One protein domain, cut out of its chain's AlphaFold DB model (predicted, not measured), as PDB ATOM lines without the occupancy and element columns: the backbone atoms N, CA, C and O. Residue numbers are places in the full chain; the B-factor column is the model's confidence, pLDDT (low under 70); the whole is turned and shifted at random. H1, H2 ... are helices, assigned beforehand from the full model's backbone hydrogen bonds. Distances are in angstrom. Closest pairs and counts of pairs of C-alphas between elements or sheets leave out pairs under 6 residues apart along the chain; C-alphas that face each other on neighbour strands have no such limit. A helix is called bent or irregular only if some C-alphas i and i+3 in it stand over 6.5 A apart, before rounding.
ATOM      1  N   GLU A 238      33.861  -4.473 -25.959       80.56
ATOM      2  CA  GLU A 238      33.508  -5.255 -24.772       80.56
ATOM      3  C   GLU A 238      32.593  -4.450 -23.841       80.56
ATOM      4  O   GLU A 238      31.460  -4.855 -23.604       80.56
ATOM      5  N   ARG A 239      33.017  -3.269 -23.376       83.06
ATOM      6  CA  ARG A 239      32.239  -2.410 -22.466       83.06
ATOM      7  C   ARG A 239      30.900  -1.982 -23.075       83.06
ATOM      8  O   ARG A 239      29.919  -1.872 -22.338       83.06
ATOM      9  N   LEU A 240      30.834  -1.794 -24.396       86.81
ATOM     10  CA  LEU A 240      29.587  -1.528 -25.118       86.81
ATOM     11  C   LEU A 240      28.616  -2.712 -25.012       86.81
ATOM     12  O   LEU A 240      27.461  -2.513 -24.633       86.81
ATOM     13  N   ALA A 241      29.087  -3.933 -25.282       83.56
ATOM     14  CA  ALA A 241      28.278  -5.145 -25.157       83.56
ATOM     15  C   ALA A 241      27.764  -5.331 -23.720       83.56
ATOM     16  O   ALA A 241      26.573  -5.550 -23.514       83.56
ATOM     17  N   LEU A 242      28.631  -5.134 -22.720       83.06
ATOM     18  CA  LEU A 242      28.250  -5.230 -21.307       83.06
ATOM     19  C   LEU A 242      27.197  -4.177 -20.915       83.06
ATOM     20  O   LEU A 242      26.249  -4.473 -20.187       83.06
ATOM     21  N   THR A 243      27.341  -2.945 -21.407       88.81
ATOM     22  CA  THR A 243      26.392  -1.854 -21.135       88.81
ATOM     23  C   THR A 243      25.037  -2.132 -21.776       88.81
ATOM     24  O   THR A 243      24.003  -1.966 -21.128       88.81
ATOM     25  N   LYS A 244      25.036  -2.621 -23.023       90.12
ATOM     26  CA  LYS A 244      23.827  -3.061 -23.726       90.12
ATOM     27  C   LYS A 244      23.072  -4.126 -22.927       90.12
ATOM     28  O   LYS A 244      21.862  -4.011 -22.790       90.12
ATOM     29  N   THR A 245      23.757  -5.118 -22.363       88.06
ATOM     30  CA  THR A 245      23.124  -6.179 -21.560       88.06
ATOM     31  C   THR A 245      22.351  -5.622 -20.358       88.06
ATOM     32  O   THR A 245      21.231  -6.053 -20.083       88.06
ATOM     33  N   VAL A 246      22.895  -4.613 -19.667       88.19
ATOM     34  CA  VAL A 246      22.184  -3.940 -18.563       88.19
ATOM     35  C   VAL A 246      21.004  -3.115 -19.083       88.19
ATOM     36  O   VAL A 246      19.933  -3.133 -18.480       88.19
ATOM     37  N   MET A 247      21.160  -2.424 -20.214       90.94
ATOM     38  CA  MET A 247      20.055  -1.692 -20.843       90.94
ATOM     39  C   MET A 247      18.913  -2.622 -21.263       90.94
ATOM     40  O   MET A 247      17.750  -2.295 -21.037       90.94
ATOM     41  N   ASP A 248      19.228  -3.786 -21.831       90.00
ATOM     42  CA  ASP A 248      18.251  -4.797 -22.234       90.00
ATOM     43  C   ASP A 248      17.478  -5.338 -21.018       90.00
ATOM     44  O   ASP A 248      16.255  -5.455 -21.076       90.00
ATOM     45  N   LEU A 249      18.152  -5.578 -19.884       89.81
ATOM     46  CA  LEU A 249      17.487  -5.922 -18.620       89.81
ATOM     47  C   LEU A 249      16.481  -4.844 -18.198       89.81
ATOM     48  O   LEU A 249      15.368  -5.167 -17.781       89.81
ATOM     49  N   LEU A 250      16.867  -3.567 -18.275       89.00
ATOM     50  CA  LEU A 250      15.994  -2.455 -17.894       89.00
ATOM     51  C   LEU A 250      14.790  -2.328 -18.826       89.00
ATOM     52  O   LEU A 250      13.696  -2.038 -18.346       89.00
ATOM     53  N   PHE A 251      14.971  -2.580 -20.125       88.00
ATOM     54  CA  PHE A 251      13.873  -2.610 -21.091       88.00
ATOM     55  C   PHE A 251      12.810  -3.628 -20.673       88.00
ATOM     56  O   PHE A 251      11.644  -3.277 -20.495       88.00
ATOM     57  N   GLU A 252      13.231  -4.875 -20.442       86.94
ATOM     58  CA  GLU A 252      12.314  -5.945 -20.040       86.94
ATOM     59  C   GLU A 252      11.714  -5.673 -18.658       86.94
ATOM     60  O   GLU A 252      10.519  -5.855 -18.444       86.94
ATOM     61  N   ALA A 253      12.502  -5.157 -17.712       86.69
ATOM     62  CA  ALA A 253      11.982  -4.789 -16.401       86.69
ATOM     63  C   ALA A 253      10.845  -3.760 -16.508       86.69
ATOM     64  O   ALA A 253       9.807  -3.934 -15.873       86.69
ATOM     65  N   ILE A 254      11.000  -2.721 -17.336       84.88
ATOM     66  CA  ILE A 254       9.954  -1.712 -17.560       84.88
ATOM     67  C   ILE A 254       8.731  -2.341 -18.231       84.88
ATOM     68  O   ILE A 254       7.614  -2.094 -17.769       84.88
ATOM     69  N   ARG A 255       8.936  -3.189 -19.249       83.81
ATOM     70  CA  ARG A 255       7.868  -3.923 -19.948       83.81
ATOM     71  C   ARG A 255       6.981  -4.695 -18.963       83.81
ATOM     72  O   ARG A 255       5.774  -4.467 -18.903       83.81
ATOM     73  N   HIS A 256       7.599  -5.491 -18.094       82.94
ATOM     74  CA  HIS A 256       6.926  -6.281 -17.055       82.94
ATOM     75  C   HIS A 256       6.500  -5.466 -15.816       82.94
ATOM     76  O   HIS A 256       5.967  -6.015 -14.853       82.94
ATOM     77  N   GLY A 257       6.752  -4.152 -15.778       80.12
ATOM     78  CA  GLY A 257       6.436  -3.303 -14.620       80.12
ATOM     79  C   GLY A 257       7.280  -3.568 -13.378       80.12
ATOM     80  O   GLY A 257       6.946  -3.098 -12.293       80.12
ATOM     81  N   ILE A 258       8.384  -4.290 -13.525       84.44
ATOM     82  CA  ILE A 258       9.328  -4.589 -12.457       84.44
ATOM     83  C   ILE A 258      10.126  -3.314 -12.140       84.44
ATOM     84  O   ILE A 258      10.437  -2.489 -13.003       84.44
ATOM     85  N   ASP A 259      10.420  -3.092 -10.863       83.50
ATOM     86  CA  ASP A 259      11.328  -2.031 -10.423       83.50
ATOM     87  C   ASP A 259      12.764  -2.329 -10.900       83.50
ATOM     88  O   ASP A 259      13.247  -3.453 -10.743       83.50
ATOM     89  N   SER A 260      13.457  -1.329 -11.453       81.00
ATOM     90  CA  SER A 260      14.856  -1.418 -11.888       81.00
ATOM     91  C   SER A 260      15.770  -1.989 -10.801       81.00
ATOM     92  O   SER A 260      16.626  -2.827 -11.084       81.00
ATOM     93  N   LYS A 261      15.554  -1.607  -9.537       82.12
ATOM     94  CA  LYS A 261      16.274  -2.144  -8.380       82.12
ATOM     95  C   LYS A 261      16.009  -3.620  -8.175       82.12
ATOM     96  O   LYS A 261      16.952  -4.381  -7.965       82.12
ATOM     97  N   THR A 262      14.750  -4.029  -8.244       83.38
ATOM     98  CA  THR A 262      14.370  -5.437  -8.111       83.38
ATOM     99  C   THR A 262      14.952  -6.263  -9.253       83.38
ATOM    100  O   THR A 262      15.512  -7.324  -8.994       83.38
ATOM    101  N   ALA A 263      14.904  -5.770 -10.492       84.94
ATOM    102  CA  ALA A 263      15.456  -6.459 -11.657       84.94
ATOM    103  C   ALA A 263      16.985  -6.614 -11.578       84.94
ATOM    104  O   ALA A 263      17.508  -7.718 -11.748       84.94
ATOM    105  N   ILE A 264      17.709  -5.537 -11.255       82.56
ATOM    106  CA  ILE A 264      19.173  -5.568 -11.129       82.56
ATOM    107  C   ILE A 264      19.601  -6.446  -9.951       82.56
ATOM    108  O   ILE A 264      20.506  -7.253 -10.103       82.56
ATOM    109  N   LEU A 265      18.957  -6.344  -8.784       80.00
ATOM    110  CA  LEU A 265      19.333  -7.174  -7.635       80.00
ATOM    111  C   LEU A 265      18.991  -8.652  -7.851       80.00
ATOM    112  O   LEU A 265      19.801  -9.503  -7.502       80.00
ATOM    113  N   SER A 266      17.835  -8.964  -8.440       82.75
ATOM    114  CA  SER A 266      17.417 -10.358  -8.665       82.75
ATOM    115  C   SER A 266      18.269 -11.053  -9.722       82.75
ATOM    116  O   SER A 266      18.570 -12.233  -9.578       82.75
ATOM    117  N   SER A 267      18.697 -10.324 -10.758       81.75
ATOM    118  CA  SER A 267      19.582 -10.876 -11.792       81.75
ATOM    119  C   SER A 267      20.980 -11.215 -11.272       81.75
ATOM    120  O   SER A 267      21.636 -12.089 -11.824       81.75
ATOM    121  N   ILE A 268      21.430 -10.575 -10.191       76.69
ATOM    122  CA  ILE A 268      22.801 -10.723  -9.673       76.69
ATOM    123  C   ILE A 268      22.846 -11.439  -8.319       76.69
ATOM    124  O   ILE A 268      23.928 -11.741  -7.815       76.69
ATOM    125  N   ASP A 269      21.683 -11.709  -7.720       78.62
ATOM    126  CA  ASP A 269      21.536 -12.395  -6.434       78.62
ATOM    127  C   ASP A 269      22.303 -13.728  -6.367       78.62
ATOM    128  O   ASP A 269      22.994 -13.934  -5.364       78.62
ATOM    129  N   PRO A 270      22.303 -14.594  -7.409       74.94
ATOM    130  CA  PRO A 270      23.086 -15.834  -7.387       74.94
ATOM    131  C   PRO A 270      24.570 -15.591  -7.082       74.94
ATOM    132  O   PRO A 270      25.166 -16.265  -6.247       74.94
ATOM    133  N   ILE A 271      25.136 -14.535  -7.661       71.94
ATOM    134  CA  ILE A 271      26.545 -14.167  -7.501       71.94
ATOM    135  C   ILE A 271      26.772 -13.549  -6.124       71.94
ATOM    136  O   ILE A 271      27.722 -13.875  -5.420       71.94
ATOM    137  N   VAL A 272      25.873 -12.659  -5.695       71.50
ATOM    138  CA  VAL A 272      25.963 -11.999  -4.383       71.50
ATOM    139  C   VAL A 272      25.900 -13.016  -3.234       71.50
ATOM    140  O   VAL A 272      26.472 -12.768  -2.167       71.50
ATOM    141  N   ARG A 273      25.238 -14.162  -3.435       74.50
ATOM    142  CA  ARG A 273      25.218 -15.280  -2.480       74.50
ATOM    143  C   ARG A 273      26.556 -16.014  -2.393       74.50
ATOM    144  O   ARG A 273      26.941 -16.375  -1.285       74.50
ATOM    145  N   GLU A 274      27.255 -16.181  -3.512       70.94
ATOM    146  CA  GLU A 274      28.581 -16.817  -3.590       70.94
ATOM    147  C   GLU A 274      29.713 -15.892  -3.094       70.94
ATOM    148  O   GLU A 274      30.776 -16.343  -2.666       70.94
ATOM    149  N   MET A 275      29.477 -14.577  -3.076       68.69
ATOM    150  CA  MET A 275      30.456 -13.589  -2.625       68.69
ATOM    151  C   MET A 275      30.706 -13.598  -1.107       68.69
ATOM    152  O   MET A 275      29.794 -13.580  -0.278       68.69
ATOM    153  N   GLY A 276      31.978 -13.437  -0.729       64.56
ATOM    154  CA  GLY A 276      32.382 -13.187   0.659       64.56
ATOM    155  C   GLY A 276      31.770 -11.911   1.274       64.56
ATOM    156  O   GLY A 276      31.438 -10.946   0.579       64.56
ATOM    157  N   PHE A 277      31.676 -11.872   2.610       64.56
ATOM    158  CA  PHE A 277      30.920 -10.879   3.401       64.56
ATOM    159  C   PHE A 277      31.163  -9.399   3.038       64.56
ATOM    160  O   PHE A 277      30.227  -8.598   3.009       64.56
ATOM    161  N   ILE A 278      32.409  -9.012   2.746       60.38
ATOM    162  CA  ILE A 278      32.764  -7.622   2.400       60.38
ATOM    163  C   ILE A 278      32.233  -7.254   1.007       60.38
ATOM    164  O   ILE A 278      31.618  -6.200   0.832       60.38
ATOM    165  N   LYS A 279      32.405  -8.150   0.028       63.09
ATOM    166  CA  LYS A 279      31.945  -7.975  -1.359       63.09
ATOM    167  C   LYS A 279      30.417  -7.916  -1.426       63.09
ATOM    168  O   LYS A 279      29.865  -7.015  -2.060       63.09
ATOM    169  N   LYS A 280      29.750  -8.762  -0.634       65.00
ATOM    170  CA  LYS A 280      28.292  -8.785  -0.441       65.00
ATOM    171  C   LYS A 280      27.709  -7.447   0.036       65.00
ATOM    172  O   LYS A 280      26.548  -7.161  -0.223       65.00
ATOM    173  N   ARG A 281      28.496  -6.589   0.700       65.81
ATOM    174  CA  ARG A 281      28.065  -5.242   1.128       65.81
ATOM    175  C   ARG A 281      28.315  -4.137   0.100       65.81
ATOM    176  O   ARG A 281      27.699  -3.077   0.214       65.81
ATOM    177  N   MET A 282      29.219  -4.334  -0.856       62.09
ATOM    178  CA  MET A 282      29.588  -3.302  -1.834       62.09
ATOM    179  C   MET A 282      28.744  -3.367  -3.104       62.09
ATOM    180  O   MET A 282      28.289  -2.321  -3.568       62.09
ATOM    181  N   VAL A 283      28.451  -4.569  -3.607       67.25
ATOM    182  CA  VAL A 283      27.617  -4.756  -4.808       67.25
ATOM    183  C   VAL A 283      26.230  -4.128  -4.653       67.25
ATOM    184  O   VAL A 283      25.859  -3.320  -5.507       67.25
ATOM    185  N   PRO A 284      25.499  -4.338  -3.537       69.38
ATOM    186  CA  PRO A 284      24.203  -3.695  -3.349       69.38
ATOM    187  C   PRO A 284      24.288  -2.167  -3.293       69.38
ATOM    188  O   PRO A 284      23.344  -1.496  -3.689       69.38
ATOM    189  N   LYS A 285      25.413  -1.589  -2.840       71.00
ATOM    190  CA  LYS A 285      25.604  -0.129  -2.822       71.00
ATOM    191  C   LYS A 285      25.816   0.437  -4.224       71.00
ATOM    192  O   LYS A 285      25.267   1.494  -4.521       71.00
ATOM    193  N   GLY A 286      26.602  -0.240  -5.063       70.94
ATOM    194  CA  GLY A 286      26.786   0.136  -6.469       70.94
ATOM    195  C   GLY A 286      25.469   0.048  -7.240       70.94
ATOM    196  O   GLY A 286      25.061   1.019  -7.872       70.94
ATOM    197  N   CYS A 287      24.747  -1.063  -7.068       73.69
ATOM    198  CA  CYS A 287      23.433  -1.262  -7.674       73.69
ATOM    199  C   CYS A 287      22.425  -0.223  -7.180       73.69
ATOM    200  O   CYS A 287      21.758   0.401  -7.991       73.69
ATOM    201  N   ALA A 288      22.359   0.051  -5.872       73.75
ATOM    202  CA  ALA A 288      21.454   1.066  -5.332       73.75
ATOM    203  C   ALA A 288      21.734   2.470  -5.887       73.75
ATOM    204  O   ALA A 288      20.793   3.219  -6.134       73.75
ATOM    205  N   ARG A 289      23.007   2.833  -6.109       77.50
ATOM    206  CA  ARG A 289      23.361   4.110  -6.751       77.50
ATOM    207  C   ARG A 289      22.884   4.163  -8.196       77.50
ATOM    208  O   ARG A 289      22.278   5.159  -8.570       77.50
ATOM    209  N   LEU A 290      23.141   3.108  -8.969       81.50
ATOM    210  CA  LEU A 290      22.653   2.997 -10.342       81.50
ATOM    211  C   LEU A 290      21.123   3.120 -10.373       81.50
ATOM    212  O   LEU A 290      20.594   3.974 -11.070       81.50
ATOM    213  N   CYS A 291      20.418   2.337  -9.556       80.38
ATOM    214  CA  CYS A 291      18.954   2.312  -9.525       80.38
ATOM    215  C   CYS A 291      18.363   3.674  -9.157       80.38
ATOM    216  O   CYS A 291      17.472   4.143  -9.851       80.38
ATOM    217  N   LYS A 292      18.923   4.350  -8.144       83.06
ATOM    218  CA  LYS A 292      18.503   5.704  -7.761       83.06
ATOM    219  C   LYS A 292      18.589   6.677  -8.936       83.06
ATOM    220  O   LYS A 292      17.663   7.439  -9.172       83.06
ATOM    221  N   LYS A 293      19.685   6.630  -9.695       81.88
ATOM    222  CA  LYS A 293      19.863   7.502 -10.857       81.88
ATOM    223  C   LYS A 293      18.958   7.117 -12.032       81.88
ATOM    224  O   LYS A 293      18.435   7.993 -12.708       81.88
ATOM    225  N   ILE A 294      18.728   5.823 -12.256       80.62
ATOM    226  CA  ILE A 294      17.766   5.349 -13.264       80.62
ATOM    227  C   ILE A 294      16.351   5.828 -12.917       80.62
ATOM    228  O   ILE A 294      15.636   6.299 -13.796       80.62
ATOM    229  N   GLU A 295      15.942   5.740 -11.651       78.38
ATOM    230  CA  GLU A 295      14.638   6.229 -11.184       78.38
ATOM    231  C   GLU A 295      14.506   7.749 -11.334       78.38
ATOM    232  O   GLU A 295      13.460   8.238 -11.756       78.38
ATOM    233  N   GLU A 296      15.570   8.502 -11.053       79.19
ATOM    234  CA  GLU A 296      15.600   9.953 -11.264       79.19
ATOM    235  C   GLU A 296      15.420  10.334 -12.747       79.19
ATOM    236  O   GLU A 296      14.752  11.332 -13.031       79.19
ATOM    237  N   ASN A 297      15.950   9.522 -13.672       76.31
ATOM    238  CA  ASN A 297      15.932   9.769 -15.117       76.31
ATOM    239  C   ASN A 297      14.694   9.179 -15.819       76.31
ATOM    240  O   ASN A 297      13.837   9.905 -16.313       76.31
ATOM    241  N   ILE A 298      14.595   7.849 -15.862       71.19
ATOM    242  CA  ILE A 298      13.531   7.104 -16.550       71.19
ATOM    243  C   ILE A 298      12.300   6.922 -15.662       71.19
ATOM    244  O   ILE A 298      11.188   6.840 -16.178       71.19
ATOM    245  N   GLY A 299      12.454   6.885 -14.335       66.88
ATOM    246  CA  GLY A 299      11.337   6.631 -13.415       66.88
ATOM    247  C   GLY A 299      10.172   7.607 -13.589       66.88
ATOM    248  O   GLY A 299       9.016   7.193 -13.526       66.88
ATOM    249  N   ARG A 300      10.458   8.874 -13.919       69.38
ATOM    250  CA  ARG A 300       9.436   9.905 -14.183       69.38
ATOM    251  C   ARG A 300       8.611   9.647 -15.443       69.38
ATOM    252  O   ARG A 300       7.455  10.043 -15.496       69.38
ATOM    253  N   GLN A 301       9.192   8.976 -16.432       69.62
ATOM    254  CA  GLN A 301       8.537   8.641 -17.698       69.62
ATOM    255  C   GLN A 301       8.125   7.167 -17.767       69.62
ATOM    256  O   GLN A 301       7.550   6.738 -18.758       69.62
ATOM    257  N   LYS A 302       8.369   6.376 -16.712       72.19
ATOM    258  CA  LYS A 302       8.186   4.917 -16.711       72.19
ATOM    259  C   LYS A 302       6.783   4.487 -17.139       72.19
ATOM    260  O   LYS A 302       6.662   3.494 -17.844       72.19
ATOM    261  N   ALA A 303       5.743   5.217 -16.732       72.62
ATOM    262  CA  ALA A 303       4.362   4.918 -17.115       72.62
ATOM    263  C   ALA A 303       4.126   5.112 -18.622       72.62
ATOM    264  O   ALA A 303       3.636   4.198 -19.274       72.62
ATOM    265  N   GLN A 304       4.569   6.246 -19.177       71.94
ATOM    266  CA  GLN A 304       4.487   6.537 -20.613       71.94
ATOM    267  C   GLN A 304       5.332   5.553 -21.428       71.94
ATOM    268  O   GLN A 304       4.878   5.011 -22.424       71.94
ATOM    269  N   ILE A 305       6.550   5.252 -20.970       72.12
ATOM    270  CA  ILE A 305       7.436   4.281 -21.619       72.12
ATOM    271  C   ILE A 305       6.801   2.892 -21.602       72.12
ATOM    272  O   ILE A 305       6.854   2.180 -22.598       72.12
ATOM    273  N   ARG A 306       6.175   2.496 -20.490       75.06
ATOM    274  CA  ARG A 306       5.482   1.211 -20.393       75.06
ATOM    275  C   ARG A 306       4.260   1.147 -21.302       75.06
ATOM    276  O   ARG A 306       4.029   0.099 -21.884       75.06
ATOM    277  N   GLU A 307       3.513   2.237 -21.435       75.06
ATOM    278  CA  GLU A 307       2.394   2.338 -22.373       75.06
ATOM    279  C   GLU A 307       2.876   2.182 -23.821       75.06
ATOM    280  O   GLU A 307       2.351   1.347 -24.550       75.06
ATOM    281  N   ILE A 308       3.954   2.879 -24.197       71.25
ATOM    282  CA  ILE A 308       4.557   2.787 -25.535       71.25
ATOM    283  C   ILE A 308       5.138   1.385 -25.802       71.25
ATOM    284  O   ILE A 308       5.005   0.854 -26.898       71.25
ATOM    285  N   ILE A 309       5.773   0.749 -24.814       71.62
ATOM    286  CA  ILE A 309       6.296  -0.623 -24.953       71.62
ATOM    287  C   ILE A 309       5.154  -1.659 -24.968       71.62
ATOM    288  O   ILE A 309       5.265  -2.696 -25.623       71.62
ATOM    289  N   GLY A 310       4.072  -1.401 -24.232       64.75
ATOM    290  CA  GLY A 310       2.947  -2.313 -24.026       64.75
ATOM    291  C   GLY A 310       2.019  -2.467 -25.231       64.75
ATOM    292  O   GLY A 310       1.304  -3.460 -25.304       64.75
ATOM    293  N   THR A 311       2.059  -1.556 -26.205       61.91
ATOM    294  CA  THR A 311       1.277  -1.634 -27.457       61.91
ATOM    295  C   THR A 311       1.857  -2.613 -28.494       61.91
ATOM    296  O   THR A 311       1.510  -2.558 -29.668       61.91
ATOM    297  N   ASP A 312       2.732  -3.538 -28.077       58.72
ATOM    298  CA  ASP A 312       3.340  -4.621 -28.875       58.72
ATOM    299  C   ASP A 312       4.163  -4.197 -30.110       58.72
ATOM    300  O   ASP A 312       4.701  -5.042 -30.833       58.72
ATOM    301  N   HIS A 313       4.339  -2.896 -30.342       64.25
ATOM    302  CA  HIS A 313       5.057  -2.375 -31.508       64.25
ATOM    303  C   HIS A 313       6.578  -2.296 -31.320       64.25
ATOM    304  O   HIS A 313       7.317  -2.352 -32.304       64.25
ATOM    305  N   HIS A 314       7.077  -2.251 -30.080       70.88
ATOM    306  CA  HIS A 314       8.513  -2.131 -29.808       70.88
ATOM    307  C   HIS A 314       9.054  -3.327 -29.016       70.88
ATOM    308  O   HIS A 314       8.671  -3.581 -27.877       70.88
ATOM    309  N   ARG A 315      10.006  -4.053 -29.611       78.19
ATOM    310  CA  ARG A 315      10.677  -5.224 -29.013       78.19
ATOM    311  C   ARG A 315      12.068  -4.919 -28.455       78.19
ATOM    312  O   ARG A 315      12.702  -5.813 -27.903       78.19
ATOM    313  N   SER A 316      12.577  -3.698 -28.628       83.50
ATOM    314  CA  SER A 316      13.898  -3.295 -28.131       83.50
ATOM    315  C   SER A 316      14.039  -1.779 -28.001       83.50
ATOM    316  O   SER A 316      13.309  -1.023 -28.648       83.50
ATOM    317  N   TRP A 317      15.052  -1.333 -27.246       85.38
ATOM    318  CA  TRP A 317      15.463   0.075 -27.208       85.38
ATOM    319  C   TRP A 317      15.756   0.647 -28.597       85.38
ATOM    320  O   TRP A 317      15.386   1.783 -28.856       85.38
ATOM    321  N   ALA A 318      16.387  -0.117 -29.497       86.06
ATOM    322  CA  ALA A 318      16.727   0.368 -30.837       86.06
ATOM    323  C   ALA A 318      15.473   0.743 -31.641       86.06
ATOM    324  O   ALA A 318      15.412   1.827 -32.211       86.06
ATOM    325  N   GLN A 319      14.445  -0.113 -31.613       84.44
ATOM    326  CA  GLN A 319      13.165   0.164 -32.271       84.44
ATOM    327  C   GLN A 319      12.444   1.353 -31.631       84.44
ATOM    328  O   GLN A 319      11.935   2.216 -32.339       84.44
ATOM    329  N   LEU A 320      12.442   1.425 -30.299       82.75
ATOM    330  CA  LEU A 320      11.814   2.517 -29.559       82.75
ATOM    331  C   LEU A 320      12.506   3.868 -29.821       82.75
ATOM    332  O   LEU A 320      11.860   4.900 -29.958       82.75
ATOM    333  N   MET A 321      13.834   3.868 -29.939       83.19
ATOM    334  CA  MET A 321      14.630   5.066 -30.218       83.19
ATOM    335  C   MET A 321      14.608   5.479 -31.694       83.19
ATOM    336  O   MET A 321      14.933   6.624 -32.009       83.19
ATOM    337  N   GLN A 322      14.214   4.590 -32.602       83.00
ATOM    338  CA  GLN A 322      13.994   4.914 -34.013       83.00
ATOM    339  C   GLN A 322      12.592   5.480 -34.282       83.00
ATOM    340  O   GLN A 322      12.398   6.089 -35.330       83.00
ATOM    341  N   ASP A 323      11.655   5.369 -33.333       77.88
ATOM    342  CA  ASP A 323      10.319   5.960 -33.458       77.88
ATOM    343  C   ASP A 323      10.404   7.489 -33.627       77.88
ATOM    344  O   ASP A 323      11.113   8.190 -32.891       77.88
ATOM    345  N   THR A 324       9.697   8.014 -34.626       74.12
ATOM    346  CA  THR A 324       9.602   9.446 -34.926       74.12
ATOM    347  C   THR A 324       8.732  10.200 -33.925       74.12
ATOM    348  O   THR A 324       8.892  11.408 -33.786       74.12
ATOM    349  N   ASN A 325       7.851   9.505 -33.203       76.25
ATOM    350  CA  ASN A 325       6.913  10.102 -32.250       76.25
ATOM    351  C   ASN A 325       7.489  10.248 -30.833       76.25
ATOM    352  O   ASN A 325       6.810  10.750 -29.933       76.25
ATOM    353  N   LYS A 326       8.737   9.822 -30.605       78.19
ATOM    354  CA  LYS A 326       9.383   9.927 -29.294       78.19
ATOM    355  C   LYS A 326       9.638  11.388 -28.909       78.19
ATOM    356  O   LYS A 326      10.032  12.213 -29.733       78.19
ATOM    357  N   SER A 327       9.466  11.709 -27.630       79.62
ATOM    358  CA  SER A 327       9.759  13.050 -27.122       79.62
ATOM    359  C   SER A 327      11.267  13.264 -26.933       79.62
ATOM    360  O   SER A 327      12.010  12.332 -26.621       79.62
ATOM    361  N   ALA A 328      11.730  14.513 -27.047       82.69
ATOM    362  CA  ALA A 328      13.125  14.860 -26.746       82.69
ATOM    363  C   ALA A 328      13.502  14.515 -25.292       82.69
ATOM    364  O   ALA A 328      14.580  13.993 -25.028       82.69
ATOM    365  N   GLN A 329      12.567  14.713 -24.354       80.56
ATOM    366  CA  GLN A 329      12.761  14.352 -22.948       80.56
ATOM    367  C   GLN A 329      12.984  12.846 -22.757       80.56
ATOM    368  O   GLN A 329      13.649  12.441 -21.804       80.56
ATOM    369  N   PHE A 330      12.399  12.015 -23.619       80.88
ATOM    370  CA  PHE A 330      12.609  10.574 -23.597       80.88
ATOM    371  C   PHE A 330      13.978  10.188 -24.162       80.88
ATOM    372  O   PHE A 330      14.673   9.374 -23.553       80.88
ATOM    373  N   GLU A 331      14.412  10.815 -25.259       84.00
ATOM    374  CA  GLU A 331      15.772  10.620 -25.783       84.00
ATOM    375  C   GLU A 331      16.833  11.013 -24.743       84.00
ATOM    376  O   GLU A 331      17.771  10.248 -24.505       84.00
ATOM    377  N   ASP A 332      16.633  12.123 -24.029       84.81
ATOM    378  CA  ASP A 332      17.513  12.546 -22.934       84.81
ATOM    379  C   ASP A 332      17.532  11.536 -21.774       84.81
ATOM    380  O   ASP A 332      18.601  11.182 -21.264       84.81
ATOM    381  N   ALA A 333      16.363  11.027 -21.365       83.19
ATOM    382  CA  ALA A 333      16.256  10.025 -20.305       83.19
ATOM    383  C   ALA A 333      16.947   8.704 -20.689       83.19
ATOM    384  O   ALA A 333      17.635   8.095 -19.856       83.19
ATOM    385  N   PHE A 334      16.818   8.287 -21.951       87.75
ATOM    386  CA  PHE A 334      17.516   7.133 -22.510       87.75
ATOM    387  C   PHE A 334      19.036   7.335 -22.494       87.75
ATOM    388  O   PHE A 334      19.753   6.503 -21.935       87.75
ATOM    389  N   VAL A 335      19.540   8.453 -23.030       88.44
ATOM    390  CA  VAL A 335      20.983   8.753 -23.072       88.44
ATOM    391  C   VAL A 335      21.573   8.847 -21.665       88.44
ATOM    392  O   VAL A 335      22.656   8.316 -21.409       88.44
ATOM    393  N   SER A 336      20.867   9.494 -20.737       87.88
ATOM    394  CA  SER A 336      21.288   9.600 -19.338       87.88
ATOM    395  C   SER A 336      21.378   8.219 -18.684       87.88
ATOM    396  O   SER A 336      22.384   7.877 -18.063       87.88
ATOM    397  N   THR A 337      20.382   7.362 -18.910       88.38
ATOM    398  CA  THR A 337      20.389   5.978 -18.413       88.38
ATOM    399  C   THR A 337      21.516   5.156 -19.020       88.38
ATOM    400  O   THR A 337      22.193   4.424 -18.297       88.38
ATOM    401  N   PHE A 338      21.769   5.310 -20.319       90.00
ATOM    402  CA  PHE A 338      22.869   4.644 -21.001       90.00
ATOM    403  C   PHE A 338      24.228   5.037 -20.401       90.00
ATOM    404  O   PHE A 338      25.039   4.158 -20.107       90.00
ATOM    405  N   ARG A 339      24.455   6.330 -20.110       89.75
ATOM    406  CA  ARG A 339      25.666   6.799 -19.403       89.75
ATOM    407  C   ARG A 339      25.795   6.210 -18.002       89.75
ATOM    408  O   ARG A 339      26.898   5.879 -17.579       89.75
ATOM    409  N   GLU A 340      24.696   6.092 -17.265       89.19
ATOM    410  CA  GLU A 340      24.734   5.539 -15.909       89.19
ATOM    411  C   GLU A 340      24.996   4.031 -15.904       89.19
ATOM    412  O   GLU A 340      25.781   3.547 -15.084       89.19
ATOM    413  N   CYS A 341      24.424   3.294 -16.860       88.06
ATOM    414  CA  CYS A 341      24.751   1.887 -17.075       88.06
ATOM    415  C   CYS A 341      26.230   1.722 -17.438       88.06
ATOM    416  O   CYS A 341      26.918   0.896 -16.842       88.06
ATOM    417  N   ASP A 342      26.750   2.563 -18.331       88.62
ATOM    418  CA  ASP A 342      28.165   2.574 -18.691       88.62
ATOM    419  C   ASP A 342      29.083   2.883 -17.487       88.62
ATOM    420  O   ASP A 342      30.118   2.241 -17.277       88.62
ATOM    421  N   GLY A 343      28.699   3.849 -16.649       85.69
ATOM    422  CA  GLY A 343      29.407   4.176 -15.410       85.69
ATOM    423  C   GLY A 343      29.394   3.027 -14.396       85.69
ATOM    424  O   GLY A 343      30.392   2.784 -13.707       85.69
ATOM    425  N   PHE A 344      28.291   2.280 -14.328       83.81
ATOM    426  CA  PHE A 344      28.186   1.072 -13.518       83.81
ATOM    427  C   PHE A 344      29.082  -0.052 -14.044       83.81
ATOM    428  O   PHE A 344      29.857  -0.604 -13.264       83.81
ATOM    429  N   ILE A 345      29.057  -0.338 -15.350       84.12
ATOM    430  CA  ILE A 345      29.940  -1.337 -15.970       84.12
ATOM    431  C   ILE A 345      31.405  -0.973 -15.758       84.12
ATOM    432  O   ILE A 345      32.188  -1.824 -15.344       84.12
ATOM    433  N   LYS A 346      31.771   0.296 -15.953       83.69
ATOM    434  CA  LYS A 346      33.125   0.773 -15.661       83.69
ATOM    435  C   LYS A 346      33.512   0.506 -14.216       83.69
ATOM    436  O   LYS A 346      34.585  -0.014 -13.958       83.69
ATOM    437  N   SER A 347      32.615   0.805 -13.278       79.06
ATOM    438  CA  SER A 347      32.855   0.543 -11.858       79.06
ATOM    439  C   SER A 347      33.030  -0.952 -11.572       79.06
ATOM    440  O   SER A 347      33.864  -1.306 -10.748       79.06
ATOM    441  N   LEU A 348      32.282  -1.828 -12.253       75.25
ATOM    442  CA  LEU A 348      32.437  -3.281 -12.141       75.25
ATOM    443  C   LEU A 348      33.754  -3.789 -12.743       75.25
ATOM    444  O   LEU A 348      34.344  -4.706 -12.182       75.25
ATOM    445  N   GLN A 349      34.212  -3.210 -13.857       74.88
ATOM    446  CA  GLN A 349      35.475  -3.565 -14.515       74.88
ATOM    447  C   GLN A 349      36.699  -3.031 -13.750       74.88
ATOM    448  O   GLN A 349      37.679  -3.752 -13.578       74.88
ATOM    449  N   ASP A 350      36.628  -1.793 -13.252       71.75
ATOM    450  CA  ASP A 350      37.670  -1.153 -12.436       71.75
ATOM    451  C   ASP A 350      37.760  -1.790 -11.039       71.75
ATOM    452  O   ASP A 350      38.812  -1.788 -10.388       71.75
ATOM    453  N   TRP A 351      36.655  -2.363 -10.554       64.81
ATOM    454  CA  TRP A 351      36.671  -3.224  -9.384       64.81
ATOM    455  C   TRP A 351      37.455  -4.494  -9.709       64.81
ATOM    456  O   TRP A 351      36.932  -5.444 -10.283       64.81
ATOM    457  N   LYS A 352      38.723  -4.526  -9.270       50.75
ATOM    458  CA  LYS A 352      39.580  -5.719  -9.197       50.75
ATOM    459  C   LYS A 352      38.953  -6.803  -8.297       50.75
ATOM    460  O   LYS A 352      39.442  -7.093  -7.204       50.75
ATOM    461  N   TYR A 353      37.858  -7.423  -8.735       52.72
ATOM    462  CA  TYR A 353      37.387  -8.707  -8.234       52.72
ATOM    463  C   TYR A 353      38.388  -9.754  -8.679       52.72
ATOM    464  O   TYR A 353      38.275 -10.355  -9.737       52.72
ATOM    465  N   HIS A 354      39.392  -9.966  -7.845       45.12
ATOM    466  CA  HIS A 354      40.513 -10.847  -8.126       45.12
ATOM    467  C   HIS A 354      40.175 -12.341  -8.305       45.12
ATOM    468  O   HIS A 354      41.101 -13.118  -8.205       45.12
ATOM    469  N   ASN A 355      38.926 -12.764  -8.570       50.31
ATOM    470  CA  ASN A 355      38.581 -14.171  -8.866       50.31
ATOM    471  C   ASN A 355      37.293 -14.389  -9.701       50.31
ATOM    472  O   ASN A 355      36.986 -15.532 -10.023       50.31
ATOM    473  N   GLU A 356      36.523 -13.355 -10.067       55.84
ATOM    474  CA  GLU A 356      35.297 -13.524 -10.872       55.84
ATOM    475  C   GLU A 356      35.289 -12.507 -12.010       55.84
ATOM    476  O   GLU A 356      35.402 -11.304 -11.778       55.84
ATOM    477  N   SER A 357      35.198 -12.990 -13.251       61.59
ATOM    478  CA  SER A 357      35.201 -12.118 -14.421       61.59
ATOM    479  C   SER A 357      33.892 -11.312 -14.482       61.59
ATOM    480  O   SER A 357      32.819 -11.878 -14.257       61.59
ATOM    481  N   PRO A 358      33.927 -10.017 -14.856       65.12
ATOM    482  CA  PRO A 358      32.726  -9.223 -15.152       65.12
ATOM    483  C   PRO A 358      31.750  -9.925 -16.111       65.12
ATOM    484  O   PRO A 358      30.542  -9.713 -16.049       65.12
ATOM    485  N   LYS A 359      32.265 -10.831 -16.951       68.69
ATOM    486  CA  LYS A 359      31.485 -11.696 -17.841       68.69
ATOM    487  C   LYS A 359      30.507 -12.598 -17.080       68.69
ATOM    488  O   LYS A 359      29.366 -12.720 -17.505       68.69
ATOM    489  N   ARG A 360      30.890 -13.169 -15.930       73.31
ATOM    490  CA  ARG A 360      29.991 -14.013 -15.116       73.31
ATOM    491  C   ARG A 360      28.811 -13.216 -14.556       73.31
ATOM    492  O   ARG A 360      27.693 -13.717 -14.535       73.31
ATOM    493  N   PHE A 361      29.046 -11.956 -14.185       71.44
ATOM    494  CA  PHE A 361      27.986 -11.035 -13.765       71.44
ATOM    495  C   PHE A 361      26.932 -10.817 -14.842       71.44
ATOM    496  O   PHE A 361      25.735 -10.805 -14.568       71.44
ATOM    497  N   LEU A 362      27.390 -10.700 -16.080       73.56
ATOM    498  CA  LEU A 362      26.532 -10.360 -17.199       73.56
ATOM    499  C   LEU A 362      25.853 -11.580 -17.811       73.56
ATOM    500  O   LEU A 362      24.713 -11.446 -18.234       73.56
ATOM    501  N   LEU A 363      26.456 -12.768 -17.729       80.50
ATOM    502  CA  LEU A 363      25.779 -14.026 -18.063       80.50
ATOM    503  C   LEU A 363      24.504 -14.220 -17.234       80.50
ATOM    504  O   LEU A 363      23.459 -14.552 -17.785       80.50
ATOM    505  N   HIS A 364      24.548 -13.949 -15.926       80.00
ATOM    506  CA  HIS A 364      23.351 -14.043 -15.087       80.00
ATOM    507  C   HIS A 364      22.313 -12.956 -15.405       80.00
ATOM    508  O   HIS A 364      21.109 -13.218 -15.348       80.00
ATOM    509  N   ILE A 365      22.755 -11.758 -15.804       82.94
ATOM    510  CA  ILE A 365      21.848 -10.713 -16.295       82.94
ATOM    511  C   ILE A 365      21.177 -11.138 -17.604       82.94
ATOM    512  O   ILE A 365      19.962 -10.989 -17.730       82.94
ATOM    513  N   GLU A 366      21.918 -11.697 -18.558       85.31
ATOM    514  CA  GLU A 366      21.376 -12.197 -19.828       85.31
ATOM    515  C   GLU A 366      20.404 -13.353 -19.615       85.31
ATOM    516  O   GLU A 366      19.325 -13.370 -20.210       85.31
ATOM    517  N   GLU A 367      20.743 -14.288 -18.728       85.69
ATOM    518  CA  GLU A 367      19.884 -15.414 -18.374       85.69
ATOM    519  C   GLU A 367      18.572 -14.920 -17.746       85.69
ATOM    520  O   GLU A 367      17.484 -15.337 -18.150       85.69
ATOM    521  N   TYR A 368      18.650 -13.986 -16.793       84.81
ATOM    522  CA  TYR A 368      17.471 -13.389 -16.169       84.81
ATOM    523  C   TYR A 368      16.622 -12.604 -17.179       84.81
ATOM    524  O   TYR A 368      15.401 -12.750 -17.206       84.81
ATOM    525  N   THR A 369      17.255 -11.823 -18.055       84.06
ATOM    526  CA  THR A 369      16.577 -11.056 -19.115       84.06
ATOM    527  C   THR A 369      15.869 -11.990 -20.099       84.06
ATOM    528  O   THR A 369      14.723 -11.753 -20.470       84.06
ATOM    529  N   SER A 370      16.503 -13.104 -20.469       86.19
ATOM    530  CA  SER A 370      15.904 -14.128 -21.333       86.19
ATOM    531  C   SER A 370      14.705 -14.806 -20.663       86.19
ATOM    532  O   SER A 370      13.683 -15.029 -21.308       86.19
ATOM    533  N   LYS A 371      14.783 -15.068 -19.348       86.50
ATOM    534  CA  LYS A 371      13.654 -15.579 -18.552       86.50
ATOM    535  C   LYS A 371      12.494 -14.586 -18.461       86.50
ATOM    536  O   LYS A 371      11.355 -15.032 -18.374       86.50
ATOM    537  N   LEU A 372      12.763 -13.278 -18.451       83.75
ATOM    538  CA  LEU A 372      11.712 -12.260 -18.537       83.75
ATOM    539  C   LEU A 372      11.041 -12.293 -19.911       83.75
ATOM    540  O   LEU A 372       9.837 -12.489 -19.968       83.75
ATOM    541  N   ARG A 373      11.817 -12.261 -21.003       84.56
ATOM    542  CA  ARG A 373      11.293 -12.318 -22.383       84.56
ATOM    543  C   ARG A 373      10.415 -13.532 -22.680       84.56
ATOM    544  O   ARG A 373       9.522 -13.450 -23.515       84.56
ATOM    545  N   ALA A 374      10.698 -14.666 -22.044       84.44
ATOM    546  CA  ALA A 374       9.912 -15.887 -22.200       84.44
ATOM    547  C   ALA A 374       8.547 -15.831 -21.484       84.44
ATOM    548  O   ALA A 374       7.688 -16.673 -21.742       84.44
ATOM    549  N   LYS A 375       8.340 -14.877 -20.570       79.38
ATOM    550  CA  LYS A 375       7.072 -14.668 -19.869       79.38
ATOM    551  C   LYS A 375       6.231 -13.642 -20.620       79.38
ATOM    552  O   LYS A 375       6.761 -12.686 -21.178       79.38
TER     553      LYS A 375
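Overview. This is residues 238 to 375 of the 377 residues of an uncharacterized protein of Puccinia graminis f. sp. tritici (UniProt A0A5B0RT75). H1 runs through the core of this helical domain, with H2, H6 and H7 packed round it and H3 bridging H2 and H6 on the far side of H2 from H7. The two longest helices, H3 and H6, run opposite ways along much of the length, and the shorter H4 and H5 lie towards one end. The printed part has 138 residues with seven named helices, H1 to H7 in order along the chain, and no named strand; the class is all helix. It is compact, with a radius of gyration of the C-alphas of 14.9 A, and elongated, spanning 47 by 29 by 25 A.

Arrangement. H1, residues 238 to 255, is the hub, touching four other helices. With residues 249 to 254 alone it touches H2, residues 260 to 274, at a steep tilt of 58 degrees; the closest C-alphas, of Ala 253 and Ala 263, are 6.1 A apart. H2 and H3, residues 277 to 297, form a helical hairpin at a shallow tilt of 12 degrees, closest at the C-alphas of Lys 261 and Cys 291, 5.3 A. H3 and H1 are apart. H4, residues 299 to 310, meets H3 only through their link; it touches H1 about perpendicular, 78 degrees, with the C-alphas of Arg 255 and Arg 306 closest at 5.7 A. H5, residues 317 to 322, is close to H1 but not clearly touching, with the C-alphas of Phe 251 and Trp 317 closest at 6.9 A. H6, residues 328 to 350, touches H3 at a shallow tilt of 14 degrees, opposite ways, closest at the C-alphas of Asn 297 and Ala 333, 5.2 A. H6 also touches H1, at a steep tilt of 52 degrees, with the C-alphas of Thr 243 and Asp 342 closest at 5.4 A. H7, residues 358 to 373, touches H1 at a shallow tilt of 29 degrees, the same way, closest at the C-alphas of Leu 249 and Thr 369, 5.2 A. H7 touches H2 at a steep tilt of 51 degrees, with the C-alphas of Ser 267 and Ile 365 closest at 5.0 A. Every O i to N i+4 pair is within hydrogen-bond range in H1, H5, H6 and H7, against 9 of 11 in H2, 14 of 17 in H3 and 6 of 8 in H4.

Along the chain. H1 begins at C-alpha 238 (33.508, -5.255, -24.772) and is 26.1 A long. H2 measures 22.2 A, H3 31.5 A, H4 16.2 A and H5 8.5 A. H2 and H4 are irregular: C-alphas 267 and 270 are 7.5 A apart, C-alphas 300 and 303 7.7 A. H6, 32.6 A, begins at C-alpha 328 (13.125, 14.860, -26.746). H7, 22.8 A, ends at C-alpha 373 (11.293, -12.318, -22.383).

Size, cuts and confidence. The two C-alphas farthest apart, of Phe 277 and Thr 324, are 48.3 A apart. The printed part has no cut and no long link. The mean pLDDT of the printed part is 77.7; it is under 70 at residues 275 to 284, 299 to 301, 310 to 313 and 351 to 359.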